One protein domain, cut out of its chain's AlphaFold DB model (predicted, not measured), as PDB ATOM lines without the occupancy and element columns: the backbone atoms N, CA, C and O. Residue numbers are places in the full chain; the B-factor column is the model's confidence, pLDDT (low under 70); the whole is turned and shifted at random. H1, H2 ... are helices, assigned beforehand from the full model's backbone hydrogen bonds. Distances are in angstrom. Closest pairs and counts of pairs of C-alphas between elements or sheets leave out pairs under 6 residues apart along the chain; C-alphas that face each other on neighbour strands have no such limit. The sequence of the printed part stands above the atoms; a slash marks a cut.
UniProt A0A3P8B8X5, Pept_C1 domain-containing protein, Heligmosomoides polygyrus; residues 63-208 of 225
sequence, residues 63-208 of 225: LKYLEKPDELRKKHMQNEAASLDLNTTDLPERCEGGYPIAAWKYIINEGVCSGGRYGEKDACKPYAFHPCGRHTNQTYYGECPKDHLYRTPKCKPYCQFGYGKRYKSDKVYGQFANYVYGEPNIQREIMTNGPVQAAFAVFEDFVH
ATOM      1  N   LEU A  63       0.467 -36.657  43.419       71.50
ATOM      2  CA  LEU A  63       0.032 -38.018  43.070       71.50
ATOM      3  C   LEU A  63      -1.473 -38.126  42.773       71.50
ATOM      4  O   LEU A  63      -1.864 -38.916  41.925       71.50
ATOM      5  N   LYS A  64      -2.310 -37.292  43.412       70.19
ATOM      6  CA  LYS A  64      -3.763 -37.246  43.170       70.19
ATOM      7  C   LYS A  64      -4.159 -36.894  41.726       70.19
ATOM      8  O   LYS A  64      -5.304 -37.123  41.361       70.19
ATOM      9  N   TYR A  65      -3.245 -36.333  40.932       67.06
ATOM     10  CA  TYR A  65      -3.471 -35.986  39.524       67.06
ATOM     11  C   TYR A  65      -2.845 -36.983  38.541       67.06
ATOM     12  O   TYR A  65      -3.067 -36.859  37.340       67.06
ATOM     13  N   LEU A  66      -2.061 -37.956  39.020       65.94
ATOM     14  CA  LEU A  66      -1.561 -39.032  38.169       65.94
ATOM     15  C   LEU A  66      -2.710 -40.007  37.905       65.94
ATOM     16  O   LEU A  66      -2.970 -40.924  38.685       65.94
ATOM     17  N   GLU A  67      -3.434 -39.774  36.816       60.94
ATOM     18  CA  GLU A  67      -4.497 -40.672  36.376       60.94
ATOM     19  C   GLU A  67      -3.907 -41.952  35.768       60.94
ATOM     20  O   GLU A  67      -2.926 -41.926  35.019       60.94
ATOM     21  N   LYS A  68      -4.519 -43.101  36.078       59.06
ATOM     22  CA  LYS A  68      -4.157 -44.371  35.442       59.06
ATOM     23  C   LYS A  68      -4.606 -44.350  33.969       59.06
ATOM     24  O   LYS A  68      -5.737 -43.932  33.705       59.06
ATOM     25  N   PRO A  69      -3.791 -44.845  33.017       56.56
ATOM     26  CA  PRO A  69      -4.097 -44.791  31.580       56.56
ATOM     27  C   PRO A  69      -5.475 -45.358  31.190       56.56
ATOM     28  O   PRO A  69      -6.154 -44.802  30.325       56.56
ATOM     29  N   ASP A  70      -5.925 -46.420  31.863       55.91
ATOM     30  CA  ASP A  70      -7.211 -47.075  31.579       55.91
ATOM     31  C   ASP A  70      -8.434 -46.245  32.004       55.91
ATOM     32  O   ASP A  70      -9.513 -46.370  31.419       55.91
ATOM     33  N   GLU A  71      -8.283 -45.365  32.997       59.03
ATOM     34  CA  GLU A  71      -9.361 -44.478  33.449       59.03
ATOM     35  C   GLU A  71      -9.462 -43.212  32.595       59.03
ATOM     36  O   GLU A  71     -10.570 -42.769  32.286       59.03
ATOM     37  N   LEU A  72      -8.324 -42.695  32.119       55.94
ATOM     38  CA  LEU A  72      -8.239 -41.596  31.147       55.94
ATOM     39  C   LEU A  72      -9.052 -41.896  29.884       55.94
ATOM     40  O   LEU A  72      -9.838 -41.070  29.417       55.94
ATOM     41  N   ARG A  73      -8.919 -43.119  29.356       55.19
ATOM     42  CA  ARG A  73      -9.638 -43.550  28.152       55.19
ATOM     43  C   ARG A  73     -11.153 -43.651  28.375       55.19
ATOM     44  O   ARG A  73     -11.913 -43.284  27.484       55.19
ATOM     45  N   LYS A  74     -11.603 -44.087  29.560       58.94
ATOM     46  CA  LYS A  74     -13.036 -44.144  29.916       58.94
ATOM     47  C   LYS A  74     -13.639 -42.754  30.142       58.94
ATOM     48  O   LYS A  74     -14.734 -42.495  29.654       58.94
ATOM     49  N   LYS A  75     -12.920 -41.844  30.809       56.91
ATOM     50  CA  LYS A  75     -13.377 -40.459  31.026       56.91
ATOM     51  C   LYS A  75     -13.439 -39.649  29.735       56.91
ATOM     52  O   LYS A  75     -14.391 -38.899  29.548       56.91
ATOM     53  N   HIS A  76     -12.481 -39.804  28.819       58.69
ATOM     54  CA  HIS A  76     -12.522 -39.090  27.536       58.69
ATOM     55  C   HIS A  76     -13.765 -39.438  26.703       58.69
ATOM     56  O   HIS A  76     -14.329 -38.541  26.090       58.69
ATOM     57  N   MET A  77     -14.258 -40.683  26.767       47.59
ATOM     58  CA  MET A  77     -15.535 -41.071  26.144       47.59
ATOM     59  C   MET A  77     -16.772 -40.512  26.876       47.59
ATOM     60  O   MET A  77     -17.824 -40.357  26.269       47.59
ATOM     61  N   GLN A  78     -16.673 -40.209  28.174       52.34
ATOM     62  CA  GLN A  78     -17.784 -39.675  28.981       52.34
ATOM     63  C   GLN A  78     -17.861 -38.133  28.960       52.34
ATOM     64  O   GLN A  78     -18.935 -37.563  29.138       52.34
ATOM     65  N   ASN A  79     -16.748 -37.444  28.683       50.53
ATOM     66  CA  ASN A  79     -16.634 -35.977  28.704       50.53
ATOM     67  C   ASN A  79     -17.166 -35.265  27.439       50.53
ATOM     68  O   ASN A  79     -17.186 -34.028  27.394       50.53
ATOM     69  N   GLU A  80     -17.618 -36.009  26.426       46.44
ATOM     70  CA  GLU A  80     -18.430 -35.455  25.331       46.44
ATOM     71  C   GLU A  80     -19.873 -35.165  25.782       46.44
ATOM     72  O   GLU A  80     -20.495 -34.248  25.256       46.44
ATOM     73  N   ALA A  81     -20.374 -35.861  26.813       43.47
ATOM     74  CA  ALA A  81     -21.748 -35.717  27.305       43.47
ATOM     75  C   ALA A  81     -21.906 -34.749  28.495       43.47
ATOM     76  O   ALA A  81     -23.025 -34.377  28.836       43.47
ATOM     77  N   ALA A  82     -20.812 -34.320  29.133       44.91
ATOM     78  CA  ALA A  82     -20.871 -33.364  30.232       44.91
ATOM     79  C   ALA A  82     -20.679 -31.934  29.705       44.91
ATOM     80  O   ALA A  82     -19.554 -31.452  29.519       44.91
ATOM     81  N   SER A  83     -21.792 -31.237  29.480       43.84
ATOM     82  CA  SER A  83     -21.835 -29.781  29.581       43.84
ATOM     83  C   SER A  83     -21.349 -29.409  30.982       43.84
ATOM     84  O   SER A  83     -22.057 -29.585  31.968       43.84
ATOM     85  N   LEU A  84     -20.094 -28.969  31.092       51.84
ATOM     86  CA  LEU A  84     -19.609 -28.312  32.299       51.84
ATOM     87  C   LEU A  84     -20.395 -27.004  32.413       51.84
ATOM     88  O   LEU A  84     -20.036 -26.007  31.786       51.84
ATOM     89  N   ASP A  85     -21.494 -27.043  33.164       44.94
ATOM     90  CA  ASP A  85     -22.217 -25.857  33.597       44.94
ATOM     91  C   ASP A  85     -21.248 -25.016  34.430       44.94
ATOM     92  O   ASP A  85     -21.036 -25.239  35.620       44.94
ATOM     93  N   LEU A  86     -20.616 -24.047  33.770       52.56
ATOM     94  CA  LEU A  86     -19.734 -23.030  34.341       52.56
ATOM     95  C   LEU A  86     -20.540 -22.004  35.159       52.56
ATOM     96  O   LEU A  86     -20.295 -20.800  35.084       52.56
ATOM     97  N   ASN A  87     -21.524 -22.462  35.936       49.22
ATOM     98  CA  ASN A  87     -22.211 -21.595  36.872       49.22
ATOM     99  C   ASN A  87     -21.258 -21.314  38.046       49.22
ATOM    100  O   ASN A  87     -20.643 -22.212  38.613       49.22
ATOM    101  N   THR A  88     -21.074 -20.034  38.345       52.38
ATOM    102  CA  THR A  88     -19.953 -19.426  39.087       52.38
ATOM    103  C   THR A  88     -19.816 -19.790  40.576       52.38
ATOM    104  O   THR A  88     -19.176 -19.046  41.318       52.38
ATOM    105  N   THR A  89     -20.400 -20.890  41.054       50.09
ATOM    106  CA  THR A  89     -20.484 -21.177  42.494       50.09
ATOM    107  C   THR A  89     -19.334 -21.985  43.087       50.09
ATOM    108  O   THR A  89     -19.163 -21.885  44.292       50.09
ATOM    109  N   ASP A  90     -18.480 -22.659  42.308       60.47
ATOM    110  CA  ASP A  90     -17.381 -23.469  42.878       60.47
ATOM    111  C   ASP A  90     -16.047 -23.308  42.128       60.47
ATOM    112  O   ASP A  90     -15.428 -24.274  41.680       60.47
ATOM    113  N   LEU A  91     -15.555 -22.070  41.985       64.75
ATOM    114  CA  LEU A  91     -14.124 -21.912  41.705       64.75
ATOM    115  C   LEU A  91     -13.346 -22.350  42.956       64.75
ATOM    116  O   LEU A  91     -13.619 -21.817  44.036       64.75
ATOM    117  N   PRO A  92     -12.370 -23.270  42.843       71.38
ATOM    118  CA  PRO A  92     -11.588 -23.691  43.995       71.38
ATOM    119  C   PRO A  92     -10.894 -22.473  44.606       71.38
ATOM    120  O   PRO A  92     -10.382 -21.616  43.881       71.38
ATOM    121  N   GLU A  93     -10.830 -22.398  45.937       77.25
ATOM    122  CA  GLU A  93     -10.207 -21.262  46.635       77.25
ATOM    123  C   GLU A  93      -8.732 -21.049  46.240       77.25
ATOM    124  O   GLU A  93      -8.183 -19.953  46.399       77.25
ATOM    125  N   ARG A  94      -8.081 -22.094  45.714       82.56
ATOM    126  CA  ARG A  94      -6.664 -22.133  45.339       82.56
ATOM    127  C   ARG A  94      -6.458 -22.635  43.907       82.56
ATOM    128  O   ARG A  94      -7.272 -23.385  43.372       82.56
ATOM    129  N   CYS A  95      -5.328 -22.252  43.312       86.06
ATOM    130  CA  CYS A  95      -4.917 -22.676  41.972       86.06
ATOM    131  C   CYS A  95      -4.422 -24.136  41.966       86.06
ATOM    132  O   CYS A  95      -3.223 -24.399  41.997       86.06
ATOM    133  N   GLU A  96      -5.355 -25.088  41.936       81.12
ATOM    134  CA  GLU A  96      -5.102 -26.532  42.086       81.12
ATOM    135  C   GLU A  96      -5.144 -27.337  40.772       81.12
ATOM    136  O   GLU A  96      -5.396 -28.542  40.779       81.12
ATOM    137  N   GLY A  97      -4.881 -26.696  39.637       80.62
ATOM    138  CA  GLY A  97      -4.951 -27.336  38.321       80.62
ATOM    139  C   GLY A  97      -6.365 -27.371  37.733       80.62
ATOM    140  O   GLY A  97      -7.319 -26.861  38.318       80.62
ATOM    141  N   GLY A  98      -6.488 -27.933  36.532       82.69
ATOM    142  CA  GLY A  98      -7.740 -27.971  35.779       82.69
ATOM    143  C   GLY A  98      -7.614 -28.772  34.485       82.69
ATOM    144  O   GLY A  98      -6.545 -29.292  34.169       82.69
ATOM    145  N   TYR A  99      -8.712 -28.864  33.733       81.56
ATOM    146  CA  TYR A  99      -8.788 -29.652  32.502       81.56
ATOM    147  C   TYR A  99      -8.586 -28.769  31.257       81.56
ATOM    148  O   TYR A  99      -9.397 -27.866  31.033       81.56
ATOM    149  N   PRO A 100      -7.578 -29.037  30.400       87.94
ATOM    150  CA  PRO A 100      -7.312 -28.221  29.213       87.94
ATOM    151  C   PRO A 100      -8.511 -28.074  28.266       87.94
ATOM    152  O   PRO A 100      -8.766 -26.984  27.759       87.94
ATOM    153  N   ILE A 101      -9.299 -29.137  28.067       85.62
ATOM    154  CA  ILE A 101     -10.479 -29.087  27.191       85.62
ATOM    155  C   ILE A 101     -11.548 -28.106  27.697       85.62
ATOM    156  O   ILE A 101     -12.222 -27.461  26.899       85.62
ATOM    157  N   ALA A 102     -11.687 -27.952  29.019       84.38
ATOM    158  CA  ALA A 102     -12.653 -27.028  29.605       84.38
ATOM    159  C   ALA A 102     -12.251 -25.569  29.346       84.38
ATOM    160  O   ALA A 102     -13.120 -24.735  29.104       84.38
ATOM    161  N   ALA A 103     -10.948 -25.270  29.316       90.62
ATOM    162  CA  ALA A 103     -10.452 -23.946  28.952       90.62
ATOM    163  C   ALA A 103     -10.792 -23.597  27.494       90.62
ATOM    164  O   ALA A 103     -11.280 -22.503  27.220       90.62
ATOM    165  N   TRP A 104     -10.623 -24.539  26.563       91.81
ATOM    166  CA  TRP A 104     -11.010 -24.329  25.168       91.81
ATOM    167  C   TRP A 104     -12.524 -24.163  24.988       91.81
ATOM    168  O   TRP A 104     -12.960 -23.239  24.302       91.81
ATOM    169  N   LYS A 105     -13.336 -24.983  25.671       90.06
ATOM    170  CA  LYS A 105     -14.800 -24.812  25.706       90.06
ATOM    171  C   LYS A 105     -15.201 -23.442  26.274       90.06
ATOM    172  O   LYS A 105     -16.108 -22.808  25.743       90.06
ATOM    173  N   TYR A 106     -14.500 -22.946  27.297       91.06
ATOM    174  CA  TYR A 106     -14.720 -21.601  27.842       91.06
ATOM    175  C   TYR A 106     -14.433 -20.507  26.806       91.06
ATOM    176  O   TYR A 106     -15.223 -19.580  26.661       91.06
ATOM    177  N   ILE A 107     -13.339 -20.614  26.045       95.06
ATOM    178  CA  ILE A 107     -13.006 -19.647  24.985       95.06
ATOM    179  C   ILE A 107     -14.099 -19.605  23.900       95.06
ATOM    180  O   ILE A 107     -14.373 -18.539  23.359       95.06
ATOM    181  N   ILE A 108     -14.747 -20.731  23.595       94.88
ATOM    182  CA  ILE A 108     -15.855 -20.789  22.628       94.88
ATOM    183  C   ILE A 108     -17.120 -20.143  23.202       94.88
ATOM    184  O   ILE A 108     -17.703 -19.261  22.577       94.88
ATOM    185  N   ASN A 109     -17.530 -20.556  24.403       91.94
ATOM    186  CA  ASN A 109     -18.820 -20.162  24.975       91.94
ATOM    187  C   ASN A 109     -18.803 -18.737  25.537       91.94
ATOM    188  O   ASN A 109     -19.731 -17.958  25.334       91.94
ATOM    189  N   GLU A 110     -17.739 -18.398  26.258       93.75
ATOM    190  CA  GLU A 110     -17.635 -17.152  27.008       93.75
ATOM    191  C   GLU A 110     -16.685 -16.157  26.356       93.75
ATOM    192  O   GLU A 110     -16.873 -14.952  26.529       93.75
ATOM    193  N   GLY A 111     -15.679 -16.625  25.619       95.88
ATOM    194  CA  GLY A 111     -14.608 -15.788  25.089       95.88
ATOM    195  C   GLY A 111     -13.640 -15.296  26.168       95.88
ATOM    196  O   GLY A 111     -13.956 -15.220  27.361       95.88
ATOM    197  N   VAL A 112     -12.436 -14.922  25.743       96.88
ATOM    198  CA  VAL A 112     -11.361 -14.424  26.613       96.88
ATOM    199  C   VAL A 112     -10.917 -13.040  26.167       96.88
ATOM    200  O   VAL A 112     -10.759 -12.789  24.978       96.88
ATOM    201  N   CYS A 113     -10.749 -12.112  27.108       97.31
ATOM    202  CA  CYS A 113     -10.194 -10.795  26.795       97.31
ATOM    203  C   CYS A 113      -8.676 -10.865  26.605       97.31
ATOM    204  O   CYS A 113      -8.044 -11.847  27.004       97.31
ATOM    205  N   SER A 114      -8.077  -9.794  26.084       97.38
ATOM    206  CA  SER A 114      -6.622  -9.677  26.047       97.38
ATOM    207  C   SER A 114      -6.010  -9.804  27.446       97.38
ATOM    208  O   SER A 114      -6.564  -9.364  28.466       97.38
ATOM    209  N   GLY A 115      -4.837 -10.420  27.486       96.06
ATOM    210  CA  GLY A 115      -4.052 -10.629  28.687       96.06
ATOM    211  C   GLY A 115      -2.573 -10.487  28.375       96.06
ATOM    212  O   GLY A 115      -2.158 -10.602  27.226       96.06
ATOM    213  N   GLY A 116      -1.794 -10.212  29.410       95.25
ATOM    214  CA  GLY A 116      -0.368  -9.933  29.287       95.25
ATOM    215  C   GLY A 116       0.403 -10.411  30.504       95.25
ATOM    216  O   GLY A 116      -0.147 -11.042  31.415       95.25
ATOM    217  N   ARG A 117       1.692 -10.089  30.539       94.38
ATOM    218  CA  ARG A 117       2.559 -10.355  31.688       94.38
ATOM    219  C   ARG A 117       2.076  -9.585  32.914       94.38
ATOM    220  O   ARG A 117       1.311  -8.623  32.829       94.38
ATOM    221  N   TYR A 118       2.546 -10.001  34.083       92.88
ATOM    222  CA  TYR A 118       2.286  -9.273  35.318       92.88
ATOM    223  C   TYR A 118       2.703  -7.798  35.191       92.88
ATOM    224  O   TYR A 118       3.835  -7.496  34.817       92.88
ATOM    225  N   GLY A 119       1.780  -6.888  35.511       91.31
ATOM    226  CA  GLY A 119       2.006  -5.438  35.472       91.31
ATOM    227  C   GLY A 119       1.928  -4.787  34.086       91.31
ATOM    228  O   GLY A 119       2.035  -3.562  34.000       91.31
ATOM    229  N   GLU A 120       1.712  -5.562  33.020       94.69
ATOM    230  CA  GLU A 120       1.565  -5.043  31.659       94.69
ATOM    231  C   GLU A 120       0.351  -4.115  31.546       94.69
ATOM    232  O   GLU A 120      -0.723  -4.428  32.059       94.69
ATOM    233  N   LYS A 121       0.527  -2.952  30.908       94.69
ATOM    234  CA  LYS A 121      -0.496  -1.895  30.834       94.69
ATOM    235  C   LYS A 121      -1.395  -2.008  29.611       94.69
ATOM    236  O   LYS A 121      -2.574  -1.679  29.703       94.69
ATOM    237  N   ASP A 122      -0.862  -2.520  28.507       94.88
ATOM    238  CA  ASP A 122      -1.584  -2.663  27.242       94.88
ATOM    239  C   ASP A 122      -2.306  -4.018  27.129       94.88
ATOM    240  O   ASP A 122      -2.255  -4.714  26.122       94.88
ATOM    241  N   ALA A 123      -2.985  -4.421  28.204       96.50
ATOM    242  CA  ALA A 123      -3.802  -5.632  28.238       96.50
ATOM    243  C   ALA A 123      -5.055  -5.416  29.091       96.50
ATOM    244  O   ALA A 123      -5.005  -4.730  30.110       96.50
ATOM    245  N   CYS A 124      -6.181  -6.042  28.752       97.75
ATOM    246  CA  CYS A 124      -7.385  -5.947  29.576       97.75
ATOM    247  C   CYS A 124      -7.171  -6.598  30.951       97.75
ATOM    248  O   CYS A 124      -7.546  -6.021  31.981       97.75
ATOM    249  N   LYS A 125      -6.555  -7.787  30.975       96.62
ATOM    250  CA  LYS A 125      -6.261  -8.557  32.192       96.62
ATOM    251  C   LYS A 125      -4.823  -9.088  32.205       96.62
ATOM    252  O   LYS A 125      -4.598 -10.233  31.813       96.62
ATOM    253  N   PRO A 126      -3.840  -8.303  32.680       96.69
ATOM    254  CA  PRO A 126      -2.500  -8.826  32.921       96.69
ATOM    255  C   PRO A 126      -2.538  -9.954  33.960       96.69
ATOM    256  O   PRO A 126      -3.420  -9.989  34.826       96.69
ATOM    257  N   TYR A 127      -1.577 -10.875  33.874       95.44
ATOM    258  CA  TYR A 127      -1.475 -12.008  34.790       95.44
ATOM    259  C   TYR A 127      -1.445 -11.527  36.246       95.44
ATOM    260  O   TYR A 127      -0.749 -10.568  36.578       95.44
ATOM    261  N   ALA A 128      -2.230 -12.166  37.115       93.62
ATOM    262  CA  ALA A 128      -2.498 -11.654  38.461       93.62
ATOM    263  C   ALA A 128      -1.329 -11.843  39.440       93.62
ATOM    264  O   ALA A 128      -1.223 -11.112  40.425       93.62
ATOM    265  N   PHE A 129      -0.470 -12.829  39.188       92.38
ATOM    266  CA  PHE A 129       0.632 -13.183  40.077       92.38
ATOM    267  C   PHE A 129       1.939 -12.611  39.551       92.38
ATOM    268  O   PHE A 129       2.225 -12.705  38.357       92.38
ATOM    269  N   HIS A 130       2.744 -12.037  40.443       89.81
ATOM    270  CA  HIS A 130       4.094 -11.635  40.077       89.81
ATOM    271  C   HIS A 130       4.933 -12.883  39.750       89.81
ATOM    272  O   HIS A 130       4.719 -13.934  40.366       89.81
ATOM    273  N   PRO A 131       5.893 -12.799  38.812       90.75
ATOM    274  CA  PRO A 131       6.896 -13.845  38.650       90.75
ATOM    275  C   PRO A 131       7.591 -14.080  39.995       90.75
ATOM    276  O   PRO A 131       7.759 -13.142  40.770       90.75
ATOM    277  N   CYS A 132       7.980 -15.306  40.312       88.44
ATOM    278  CA  CYS A 132       8.617 -15.607  41.591       88.44
ATOM    279  C   CYS A 132       9.787 -16.568  41.409       88.44
ATOM    280  O   CYS A 132       9.867 -17.295  40.414       88.44
ATOM    281  N   GLY A 133      10.676 -16.582  42.400       85.00
ATOM    282  CA  GLY A 133      11.879 -17.401  42.399       85.00
ATOM    283  C   GLY A 133      13.023 -16.775  41.601       85.00
ATOM    284  O   GLY A 133      12.874 -15.761  40.914       85.00
ATOM    285  N   ARG A 134      14.203 -17.382  41.729       82.75
ATOM    286  CA  ARG A 134      15.414 -16.968  41.018       82.75
ATOM    287  C   ARG A 134      15.545 -17.750  39.718       82.75
ATOM    288  O   ARG A 134      15.706 -18.966  39.747       82.75
ATOM    289  N   HIS A 135      15.522 -17.032  38.601       81.06
ATOM    290  CA  HIS A 135      15.712 -17.581  37.260       81.06
ATOM    291  C   HIS A 135      16.841 -16.826  36.566       81.06
ATOM    292  O   HIS A 135      16.954 -15.606  36.694       81.06
ATOM    293  N   THR A 136      17.693 -17.548  35.841       80.00
ATOM    294  CA  THR A 136      18.834 -16.968  35.124       80.00
ATOM    295  C   THR A 136      18.363 -15.903  34.132       80.00
ATOM    296  O   THR A 136      17.425 -16.140  33.374       80.00
ATOM    297  N   ASN A 137      19.020 -14.738  34.122       86.31
ATOM    298  CA  ASN A 137      18.707 -13.602  33.242       86.31
ATOM    299  C   ASN A 137      17.285 -13.026  33.396       86.31
ATOM    300  O   ASN A 137      16.770 -12.410  32.466       86.31
ATOM    301  N   GLN A 138      16.641 -13.210  34.554       84.44
ATOM    302  CA  GLN A 138      15.332 -12.621  34.840       84.44
ATOM    303  C   GLN A 138      15.376 -11.718  36.073       84.44
ATOM    304  O   GLN A 138      16.101 -11.975  37.033       84.44
ATOM    305  N   THR A 139      14.567 -10.657  36.049       86.25
ATOM    306  CA  THR A 139      14.377  -9.763  37.192       86.25
ATOM    307  C   THR A 139      13.845 -10.548  38.386       86.25
ATOM    308  O   THR A 139      12.880 -11.303  38.268       86.25
ATOM    309  N   TYR A 140      14.458 -10.353  39.552       88.19
ATOM    310  CA  TYR A 140      14.004 -10.980  40.783       88.19
ATOM    311  C   TYR A 140      12.859 -10.176  41.407       88.19
ATOM    312  O   TYR A 140      13.049  -9.048  41.856       88.19
ATOM    313  N   TYR A 141      11.671 -10.777  41.439       85.25
ATOM    314  CA  TYR A 141      10.447 -10.168  41.972       85.25
ATOM    315  C   TYR A 141      10.109 -10.628  43.399       85.25
ATOM    316  O   TYR A 141       9.163 -10.119  43.996       85.25
ATOM    317  N   GLY A 142      10.864 -11.582  43.952       88.88
ATOM    318  CA  GLY A 142      10.630 -12.155  45.276       88.88
ATOM    319  C   GLY A 142      10.530 -13.679  45.263       88.88
ATOM    320  O   GLY A 142      10.471 -14.320  44.209       88.88
ATOM    321  N   GLU A 143      10.514 -14.258  46.459       87.69
ATOM    322  CA  GLU A 143      10.367 -15.700  46.637       87.69
ATOM    323  C   GLU A 143       8.955 -16.166  46.269       87.69
ATOM    324  O   GLU A 143       7.973 -15.428  46.393       87.69
ATOM    325  N   CYS A 144       8.850 -17.415  45.821       86.12
ATOM    326  CA  CYS A 144       7.546 -18.036  45.614       86.12
ATOM    327  C   CYS A 144       6.837 -18.287  46.959       86.12
ATOM    328  O   CYS A 144       7.506 -18.487  47.978       86.12
ATOM    329  N   PRO A 145       5.489 -18.317  46.989       84.75
ATOM    330  CA  PRO A 145       4.736 -18.664  48.189       84.75
ATOM    331  C   PRO A 145       5.221 -19.994  48.765       84.75
ATOM    332  O   PRO A 145       5.405 -20.955  48.021       84.75
ATOM    333  N   LYS A 146       5.407 -20.059  50.090       77.38
ATOM    334  CA  LYS A 146       5.923 -21.260  50.774       77.38
ATOM    335  C   LYS A 146       5.008 -22.478  50.628       77.38
ATOM    336  O   LYS A 146       5.480 -23.604  50.674       77.38
ATOM    337  N   ASP A 147       3.706 -22.250  50.478       76.94
ATOM    338  CA  ASP A 147       2.713 -23.293  50.209       76.94
ATOM    339  C   ASP A 147       2.556 -23.590  48.706       76.94
ATOM    340  O   ASP A 147       1.747 -24.441  48.338       76.94
ATOM    341  N   HIS A 148       3.312 -22.890  47.847       69.38
ATOM    342  CA  HIS A 148       3.293 -22.943  46.381       69.38
ATOM    343  C   HIS A 148       1.896 -22.800  45.756       69.38
ATOM    344  O   HIS A 148       1.684 -23.148  44.596       69.38
ATOM    345  N   LEU A 149       0.933 -22.274  46.516       77.44
ATOM    346  CA  LEU A 149      -0.467 -22.213  46.129       77.44
ATOM    347  C   LEU A 149      -0.955 -20.781  46.251       77.44
ATOM    348  O   LEU A 149      -1.330 -20.310  47.325       77.44
ATOM    349  N   TYR A 150      -1.034 -20.107  45.113       86.50
ATOM    350  CA  TYR A 150      -1.765 -18.855  45.047       86.50
ATOM    351  C   TYR A 150      -3.268 -19.105  45.222       86.50
ATOM    352  O   TYR A 150      -3.818 -20.115  44.768       86.50
ATOM    353  N   ARG A 151      -3.944 -18.168  45.895       88.44
ATOM    354  CA  ARG A 151      -5.410 -18.142  45.927       88.44
ATOM    355  C   ARG A 151      -5.934 -17.839  44.530       88.44
ATOM    356  O   ARG A 151      -5.388 -16.967  43.850       88.44
ATOM    357  N   THR A 152      -7.008 -18.512  44.136       89.62
ATOM    358  CA  THR A 152      -7.652 -18.263  42.846       89.62
ATOM    359  C   THR A 152      -8.160 -16.819  42.815       89.62
ATOM    360  O   THR A 152      -8.944 -16.424  43.687       89.62
ATOM    361  N   PRO A 153      -7.719 -15.985  41.856       91.31
ATOM    362  CA  PRO A 153      -8.173 -14.610  41.772       91.31
ATOM    363  C   PRO A 153      -9.674 -14.572  41.493       91.31
ATOM    364  O   PRO A 153     -10.189 -15.342  40.684       91.31
ATOM    365  N   LYS A 154     -10.385 -13.640  42.133       89.44
ATOM    366  CA  LYS A 154     -11.815 -13.453  41.868       89.44
ATOM    367  C   LYS A 154     -12.037 -13.084  40.401       89.44
ATOM    368  O   LYS A 154     -11.365 -12.190  39.877       89.44
ATOM    369  N   CYS A 155     -13.031 -13.710  39.776       89.75
ATOM    370  CA  CYS A 155     -13.468 -13.335  38.438       89.75
ATOM    371  C   CYS A 155     -14.046 -11.913  38.465       89.75
ATOM    372  O   CYS A 155     -15.003 -11.621  39.181       89.75
ATOM    373  N   LYS A 156     -13.427 -11.004  37.711       91.62
ATOM    374  CA  LYS A 156     -13.817  -9.591  37.627       91.62
ATOM    375  C   LYS A 156     -14.230  -9.291  36.189       91.62
ATOM    376  O   LYS A 156     -13.348  -9.314  35.336       91.62
ATOM    377  N   PRO A 157     -15.492  -8.975  35.873       93.06
ATOM    378  CA  PRO A 157     -15.931  -8.762  34.491       93.06
ATOM    379  C   PRO A 157     -15.616  -7.344  33.968       93.06
ATOM    380  O   PRO A 157     -16.452  -6.690  33.349       93.06
ATOM    381  N   TYR A 158     -14.410  -6.840  34.242       95.44
ATOM    382  CA  TYR A 158     -13.922  -5.523  33.821       95.44
ATOM    383  C   TYR A 158     -12.407  -5.552  33.553       95.44
ATOM    384  O   TYR A 158     -11.688  -6.367  34.141       95.44
ATOM    385  N   CYS A 159     -11.930  -4.681  32.661       97.19
ATOM    386  CA  CYS A 159     -10.502  -4.517  32.371       97.19
ATOM    387  C   CYS A 159      -9.802  -3.679  33.443       97.19
ATOM    388  O   CYS A 159     -10.456  -2.986  34.228       97.19
ATOM    389  N   GLN A 160      -8.470  -3.723  33.468       95.81
ATOM    390  CA  GLN A 160      -7.688  -2.806  34.289       95.81
ATOM    391  C   GLN A 160      -7.922  -1.340  33.892       95.81
ATOM    392  O   GLN A 160      -8.266  -1.017  32.751       95.81
ATOM    393  N   PHE A 161      -7.721  -0.446  34.856       94.12
ATOM    394  CA  PHE A 161      -7.845   0.988  34.634       94.12
ATOM    395  C   PHE A 161      -6.795   1.476  33.624       94.12
ATOM    396  O   PHE A 161      -5.627   1.107  33.720       94.12
ATOM    397  N   GLY A 162      -7.217   2.309  32.669       93.12
ATOM    398  CA  GLY A 162      -6.340   2.887  31.644       93.12
ATOM    399  C   GLY A 162      -6.195   2.082  30.343       93.12
ATOM    400  O   GLY A 162      -5.627   2.615  29.402       93.12
ATOM    401  N   TYR A 163      -6.748   0.863  30.235       95.31
ATOM    402  CA  TYR A 163      -6.637   0.028  29.018       95.31
ATOM    403  C   TYR A 163      -7.431   0.558  27.797       95.31
ATOM    404  O   TYR A 163      -7.197   0.165  26.660       95.31
ATOM    405  N   GLY A 164      -8.411   1.440  28.005       92.38
ATOM    406  CA  GLY A 164      -9.153   2.103  26.921       92.38
ATOM    407  C   GLY A 164     -10.281   1.286  26.269       92.38
ATOM    408  O   GLY A 164     -11.247   1.882  25.799       92.38
ATOM    409  N   LYS A 165     -10.245  -0.055  26.298       95.75
ATOM    410  CA  LYS A 165     -11.352  -0.915  25.821       95.75
ATOM    411  C   LYS A 165     -12.207  -1.465  26.966       95.75
ATOM    412  O   LYS A 165     -11.734  -1.685  28.081       95.75
ATOM    413  N   ARG A 166     -13.492  -1.729  26.688       96.31
ATOM    414  CA  ARG A 166     -14.398  -2.400  27.638       96.31
ATOM    415  C   ARG A 166     -14.163  -3.912  27.618       96.31
ATOM    416  O   ARG A 166     -13.919  -4.491  26.568       96.31
ATOM    417  N   TYR A 167     -14.353  -4.565  28.764       96.81
ATOM    418  CA  TYR A 167     -14.143  -6.014  28.914       96.81
ATOM    419  C   TYR A 167     -14.901  -6.852  27.887       96.81
ATOM    420  O   TYR A 167     -14.309  -7.700  27.236       96.81
ATOM    421  N   LYS A 168     -16.198  -6.581  27.697       96.75
ATOM    422  CA  LYS A 168     -17.026  -7.333  26.743       96.75
ATOM    423  C   LYS A 168     -16.581  -7.144  25.290       96.75
ATOM    424  O   LYS A 168     -16.640  -8.095  24.529       96.75
ATOM    425  N   SER A 169     -16.143  -5.939  24.915       97.06
ATOM    426  CA  SER A 169     -15.703  -5.643  23.544       97.06
ATOM    427  C   SER A 169     -14.303  -6.162  23.230       97.06
ATOM    428  O   SER A 169     -13.924  -6.196  22.070       97.06
ATOM    429  N   ASP A 170     -13.524  -6.510  24.252       97.94
ATOM    430  CA  ASP A 170     -12.160  -7.013  24.093       97.94
ATOM    431  C   ASP A 170     -12.088  -8.548  24.061       97.94
ATOM    432  O   ASP A 170     -11.009  -9.122  23.945       97.94
ATOM    433  N   LYS A 171     -13.233  -9.229  24.193       97.56
ATOM    434  CA  LYS A 171     -13.297 -10.689  24.157       97.56
ATOM    435  C   LYS A 171     -13.062 -11.225  22.745       97.56
ATOM    436  O   LYS A 171     -13.686 -10.778  21.786       97.56
ATOM    437  N   VAL A 172     -12.218 -12.246  22.664       97.44
ATOM    438  CA  VAL A 172     -11.981 -13.088  21.493       97.44
ATOM    439  C   VAL A 172     -12.579 -14.464  21.761       97.44
ATOM    440  O   VAL A 172     -12.448 -15.001  22.864       97.44
ATOM    441  N   TYR A 173     -13.241 -15.017  20.751       97.50
ATOM    442  CA  TYR A 173     -13.989 -16.266  20.843       97.50
ATOM    443  C   TYR A 173     -13.356 -17.341  19.967       97.50
ATOM    444  O   TYR A 173     -12.860 -17.062  18.875       97.50
ATOM    445  N   GLY A 174     -13.385 -18.574  20.460       94.69
ATOM    446  CA  GLY A 174     -13.002 -19.755  19.693       94.69
ATOM    447  C   GLY A 174     -14.163 -20.237  18.831       94.69
ATOM    448  O   GLY A 174     -15.321 -20.009  19.167       94.69
ATOM    449  N   GLN A 175     -13.861 -20.926  17.732       93.69
ATOM    450  CA  GLN A 175     -14.896 -21.516  16.875       93.69
ATOM    451  C   GLN A 175     -15.249 -22.943  17.303       93.69
ATOM    452  O   GLN A 175     -16.420 -23.281  17.438       93.69
ATOM    453  N   PHE A 176     -14.239 -23.782  17.525       90.75
ATOM    454  CA  PHE A 176     -14.406 -25.169  17.946       90.75
ATOM    455  C   PHE A 176     -13.173 -25.641  18.721       90.75
ATOM    456  O   PHE A 176     -12.129 -24.991  18.710       90.75
ATOM    457  N   ALA A 177     -13.311 -26.769  19.415       89.50
ATOM    458  CA  ALA A 177     -12.236 -27.397  20.166       89.50
ATOM    459  C   ALA A 177     -12.453 -28.903  20.207       89.50
ATOM    460  O   ALA A 177     -13.492 -29.358  20.679       89.50
ATOM    461  N   ASN A 178     -11.460 -29.653  19.741       86.25
ATOM    462  CA  ASN A 178     -11.513 -31.105  19.640       86.25
ATOM    463  C   ASN A 178     -10.217 -31.730  20.151       86.25
ATOM    464  O   ASN A 178      -9.163 -31.093  20.180       86.25
ATOM    465  N   TYR A 179     -10.300 -33.002  20.524       88.94
ATOM    466  CA  TYR A 179      -9.117 -33.806  20.778       88.94
ATOM    467  C   TYR A 179      -8.523 -34.310  19.465       88.94
ATOM    468  O   TYR A 179      -9.242 -34.795  18.592       88.94
ATOM    469  N   VAL A 180      -7.198 -34.242  19.356       90.56
ATOM    470  CA  VAL A 180      -6.449 -34.798  18.228       90.56
ATOM    471  C   VAL A 180      -5.623 -35.972  18.732       90.56
ATOM    472  O   VAL A 180      -4.866 -35.845  19.695       90.56
ATOM    473  N   TYR A 181      -5.778 -37.123  18.082       90.06
ATOM    474  CA  TYR A 181      -5.108 -38.363  18.460       90.06
ATOM    475  C   TYR A 181      -4.275 -38.915  17.305       90.06
ATOM    476  O   TYR A 181      -4.692 -38.884  16.144       90.06
ATOM    477  N   GLY A 182      -3.124 -39.490  17.655       91.94
ATOM    478  CA  GLY A 182      -2.182 -40.094  16.716       91.94
ATOM    479  C   GLY A 182      -1.183 -39.085  16.150       91.94
ATOM    480  O   GLY A 182      -1.557 -37.997  15.718       91.94
ATOM    481  N   GLU A 183       0.092 -39.471  16.127       95.56
ATOM    482  CA  GLU A 183       1.204 -38.624  15.677       95.56
ATOM    483  C   GLU A 183       0.975 -37.994  14.288       95.56
ATOM    484  O   GLU A 183       1.107 -36.772  14.194       95.56
ATOM    485  N   PRO A 184       0.531 -38.726  13.240       97.75
ATOM    486  CA  PRO A 184       0.334 -38.119  11.921       97.75
ATOM    487  C   PRO A 184      -0.748 -37.034  11.907       97.75
ATOM    488  O   PRO A 184      -0.663 -36.065  11.154       97.75
ATOM    489  N   ASN A 185      -1.783 -37.184  12.738       96.12
ATOM    490  CA  ASN A 185      -2.859 -36.200  12.832       96.12
ATOM    491  C   ASN A 185      -2.417 -34.975  13.629       96.12
ATOM    492  O   ASN A 185      -2.741 -33.861  13.235       96.12
ATOM    493  N   ILE A 186      -1.646 -35.172  14.701       96.69
ATOM    494  CA  ILE A 186      -1.073 -34.076  15.492       96.69
ATOM    495  C   ILE A 186      -0.092 -33.263  14.638       96.69
ATOM    496  O   ILE A 186      -0.165 -32.039  14.632       96.69
ATOM    497  N   GLN A 187       0.783 -33.926  13.873       97.38
ATOM    498  CA  GLN A 187       1.692 -33.259  12.934       97.38
ATOM    499  C   GLN A 187       0.917 -32.431  11.906       97.38
ATOM    500  O   GLN A 187       1.225 -31.257  11.714       97.38
ATOM    501  N   ARG A 188      -0.121 -33.019  11.290       97.94
ATOM    502  CA  ARG A 188      -0.977 -32.308  10.334       97.94
ATOM    503  C   ARG A 188      -1.626 -31.081  10.968       97.94
ATOM    504  O   ARG A 188      -1.507 -30.009  10.396       97.94
ATOM    505  N   GLU A 189      -2.240 -31.234  12.140       96.94
ATOM    506  CA  GLU A 189      -2.904 -30.142  12.861       96.94
ATOM    507  C   GLU A 189      -1.943 -28.980  13.133       96.94
ATOM    508  O   GLU A 189      -2.266 -27.828  12.850       96.94
ATOM    509  N   ILE A 190      -0.730 -29.286  13.607       97.38
ATOM    510  CA  ILE A 190       0.285 -28.267  13.891       97.38
ATOM    511  C   ILE A 190       0.701 -27.525  12.620       97.38
ATOM    512  O   ILE A 190       0.838 -26.302  12.630       97.38
ATOM    513  N   MET A 191       0.898 -28.253  11.520       97.38
ATOM    514  CA  MET A 191       1.324 -27.667  10.252       97.38
ATOM    515  C   MET A 191       0.229 -26.833   9.580       97.38
ATOM    516  O   MET A 191       0.554 -25.864   8.898       97.38
ATOM    517  N   THR A 192      -1.046 -27.196   9.742       97.62
ATOM    518  CA  THR A 192      -2.162 -26.498   9.086       97.62
ATOM    519  C   THR A 192      -2.720 -25.351   9.917       97.62
ATOM    520  O   THR A 192      -3.013 -24.297   9.361       97.62
ATOM    521  N   ASN A 193      -2.860 -25.545  11.233       96.12
ATOM    522  CA  ASN A 193      -3.605 -24.641  12.117       96.12
ATOM    523  C   ASN A 193      -2.729 -23.991  13.201       96.12
ATOM    524  O   ASN A 193      -3.177 -23.068  13.882       96.12
ATOM    525  N   GLY A 194      -1.472 -24.423  13.339       96.12
ATOM    526  CA  GLY A 194      -0.518 -23.876  14.299       96.12
ATOM    527  C   GLY A 194      -0.458 -24.646  15.626       96.12
ATOM    528  O   GLY A 194      -0.913 -25.783  15.723       96.12
ATOM    529  N   PRO A 195       0.162 -24.067  16.667       96.94
ATOM    530  CA  PRO A 195       0.449 -24.777  17.912       96.94
ATOM    531  C   PRO A 195      -0.792 -25.355  18.607       96.94
ATOM    532  O   PRO A 195      -1.828 -24.702  18.707       96.94
ATOM    533  N   VAL A 196      -0.640 -26.552  19.179       96.00
ATOM    534  CA  VAL A 196      -1.685 -27.253  19.944       96.00
ATOM    535  C   VAL A 196      -1.313 -27.359  21.426       96.00
ATOM    536  O   VAL A 196      -0.137 -27.334  21.790       96.00
ATOM    537  N   GLN A 197      -2.311 -27.517  22.301       94.50
ATOM    538  CA  GLN A 197      -2.096 -27.776  23.728       94.50
ATOM    539  C   GLN A 197      -2.029 -29.285  23.998       94.50
ATOM    540  O   GLN A 197      -2.964 -30.015  23.677       94.50
ATOM    541  N   ALA A 198      -0.974 -29.734  24.680       92.25
ATOM    542  CA  ALA A 198      -0.830 -31.106  25.166       92.25
ATOM    543  C   ALA A 198      -0.641 -31.142  26.692       92.25
ATOM    544  O   ALA A 198      -0.335 -30.128  27.322       92.25
ATOM    545  N   ALA A 199      -0.820 -32.318  27.287       87.06
ATOM    546  CA  ALA A 199      -0.482 -32.594  28.678       87.06
ATOM    547  C   ALA A 199       0.325 -33.895  28.738       87.06
ATOM    548  O   ALA A 199       0.063 -34.823  27.974       87.06
ATOM    549  N   PHE A 200       1.303 -33.959  29.638       87.19
ATOM    550  CA  PHE A 200       2.127 -35.144  29.864       87.19
ATOM    551  C   PHE A 200       2.499 -35.248  31.347       87.19
ATOM    552  O   PHE A 200       2.425 -34.264  32.087       87.19
ATOM    553  N   ALA A 201       2.874 -36.446  31.790       82.88
ATOM    554  CA  ALA A 201       3.313 -36.673  33.161       82.88
ATOM    555  C   ALA A 201       4.747 -36.158  33.360       82.88
ATOM    556  O   ALA A 201       5.662 -36.540  32.629       82.88
ATOM    557  N   VAL A 202       4.935 -35.304  34.367       83.94
ATOM    558  CA  VAL A 202       6.237 -34.732  34.729       83.94
ATOM    559  C   VAL A 202       6.867 -35.569  35.842       83.94
ATOM    560  O   VAL A 202       6.237 -35.786  36.878       83.94
ATOM    561  N   PHE A 203       8.107 -36.009  35.629       83.44
ATOM    562  CA  PHE A 203       8.894 -36.812  36.572       83.44
ATOM    563  C   PHE A 203      10.043 -35.991  37.183       83.44
ATOM    564  O   PHE A 203      10.291 -34.856  36.772       83.44
ATOM    565  N   GLU A 204      10.702 -36.532  38.217       81.00
ATOM    566  CA  GLU A 204      11.704 -35.798  39.012       81.00
ATOM    567  C   GLU A 204      12.909 -35.371  38.172       81.00
ATOM    568  O   GLU A 204      13.420 -34.277  38.363       81.00
ATOM    569  N   ASP A 205      13.317 -36.192  37.213       82.25
ATOM    570  CA  ASP A 205      14.411 -35.930  36.280       82.25
ATOM    571  C   ASP A 205      14.118 -34.775  35.308       82.25
ATOM    572  O   ASP A 205      15.042 -34.075  34.886       82.25
ATOM    573  N   PHE A 206      12.847 -34.501  34.995       85.50
ATOM    574  CA  PHE A 206      12.476 -33.411  34.086       85.50
ATOM    575  C   PHE A 206      12.887 -32.029  34.611       85.50
ATOM    576  O   PHE A 206      13.209 -31.145  33.822       85.50
ATOM    577  N   VAL A 207      12.927 -31.818  35.935       81.56
ATOM    578  CA  VAL A 207      13.303 -30.505  36.500       81.56
ATOM    579  C   VAL A 207      14.780 -30.165  36.276       81.56
ATOM    580  O   VAL A 207      15.170 -29.009  36.443       81.56
ATOM    581  N   HIS A 208      15.594 -31.155  35.901       79.75
ATOM    582  CA  HIS A 208      17.017 -31.009  35.589       79.75
ATOM    583  C   HIS A 208      17.309 -31.055  34.087       79.75
ATOM    584  O   HIS A 208      18.469 -30.923  33.694       79.75
TER     585      HIS A 208
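What this domain is: This is residues 63 to 208 of the 225 residues of the protein "Pept_C1 domain-containing protein" of Heligmosomoides polygyrus (UniProt A0A3P8B8X5). There is little regular structure here: long loops make a loose body, with four short helices scattered and apart, and residues 68 to 75, of which 69 to 75 belong to H1, and residues 203 to 208, of which 204 to 208 belong to H4, stick out free. Between H2 and H3, residues 110 to 182 make a large loop that folds back on itself. The printed part has 146 residues, all helix by class though named elements hold only 36, in the order H1 H2 H3 H4; it is loose, with a radius of gyration of the C-alphas of 18.2 A, spanning 46 by 41 by 37 A.

How they stand to each other: From residue 63, find H1 at residues 69 to 78, H2 at 100 to 109, H3 at 183 to 193 and H4 at 204 to 208; each is apart from the others. Residues 112 to 113 pair with 171 to 172, antiparallel, and 115 to 116 with 125 to 126, parallel. Every O i to N i+4 pair is within hydrogen-bond range in H2 and H3, 4 of 6 in H1 and 0 of 1 in H4, where 2 of 2 O i to N i+3 pairs are.

Where its parts are: Find C-alpha 69 at (-4.097, -44.791, 31.580); H1 runs 14.8 A from there, H2 14.7 A, H3 15.2 A, and H4 7.9 A to C-alpha 208 at (17.017, -31.009, 35.589).

The domain as a whole: The C-alphas of Asp 70 and Gly 162 are farthest apart, 50.0 A. The printed part has no cut; the links H1 to H2 and H2 to H3 are long. Look for pLDDT under 70 at residues 65 to 91 and 148.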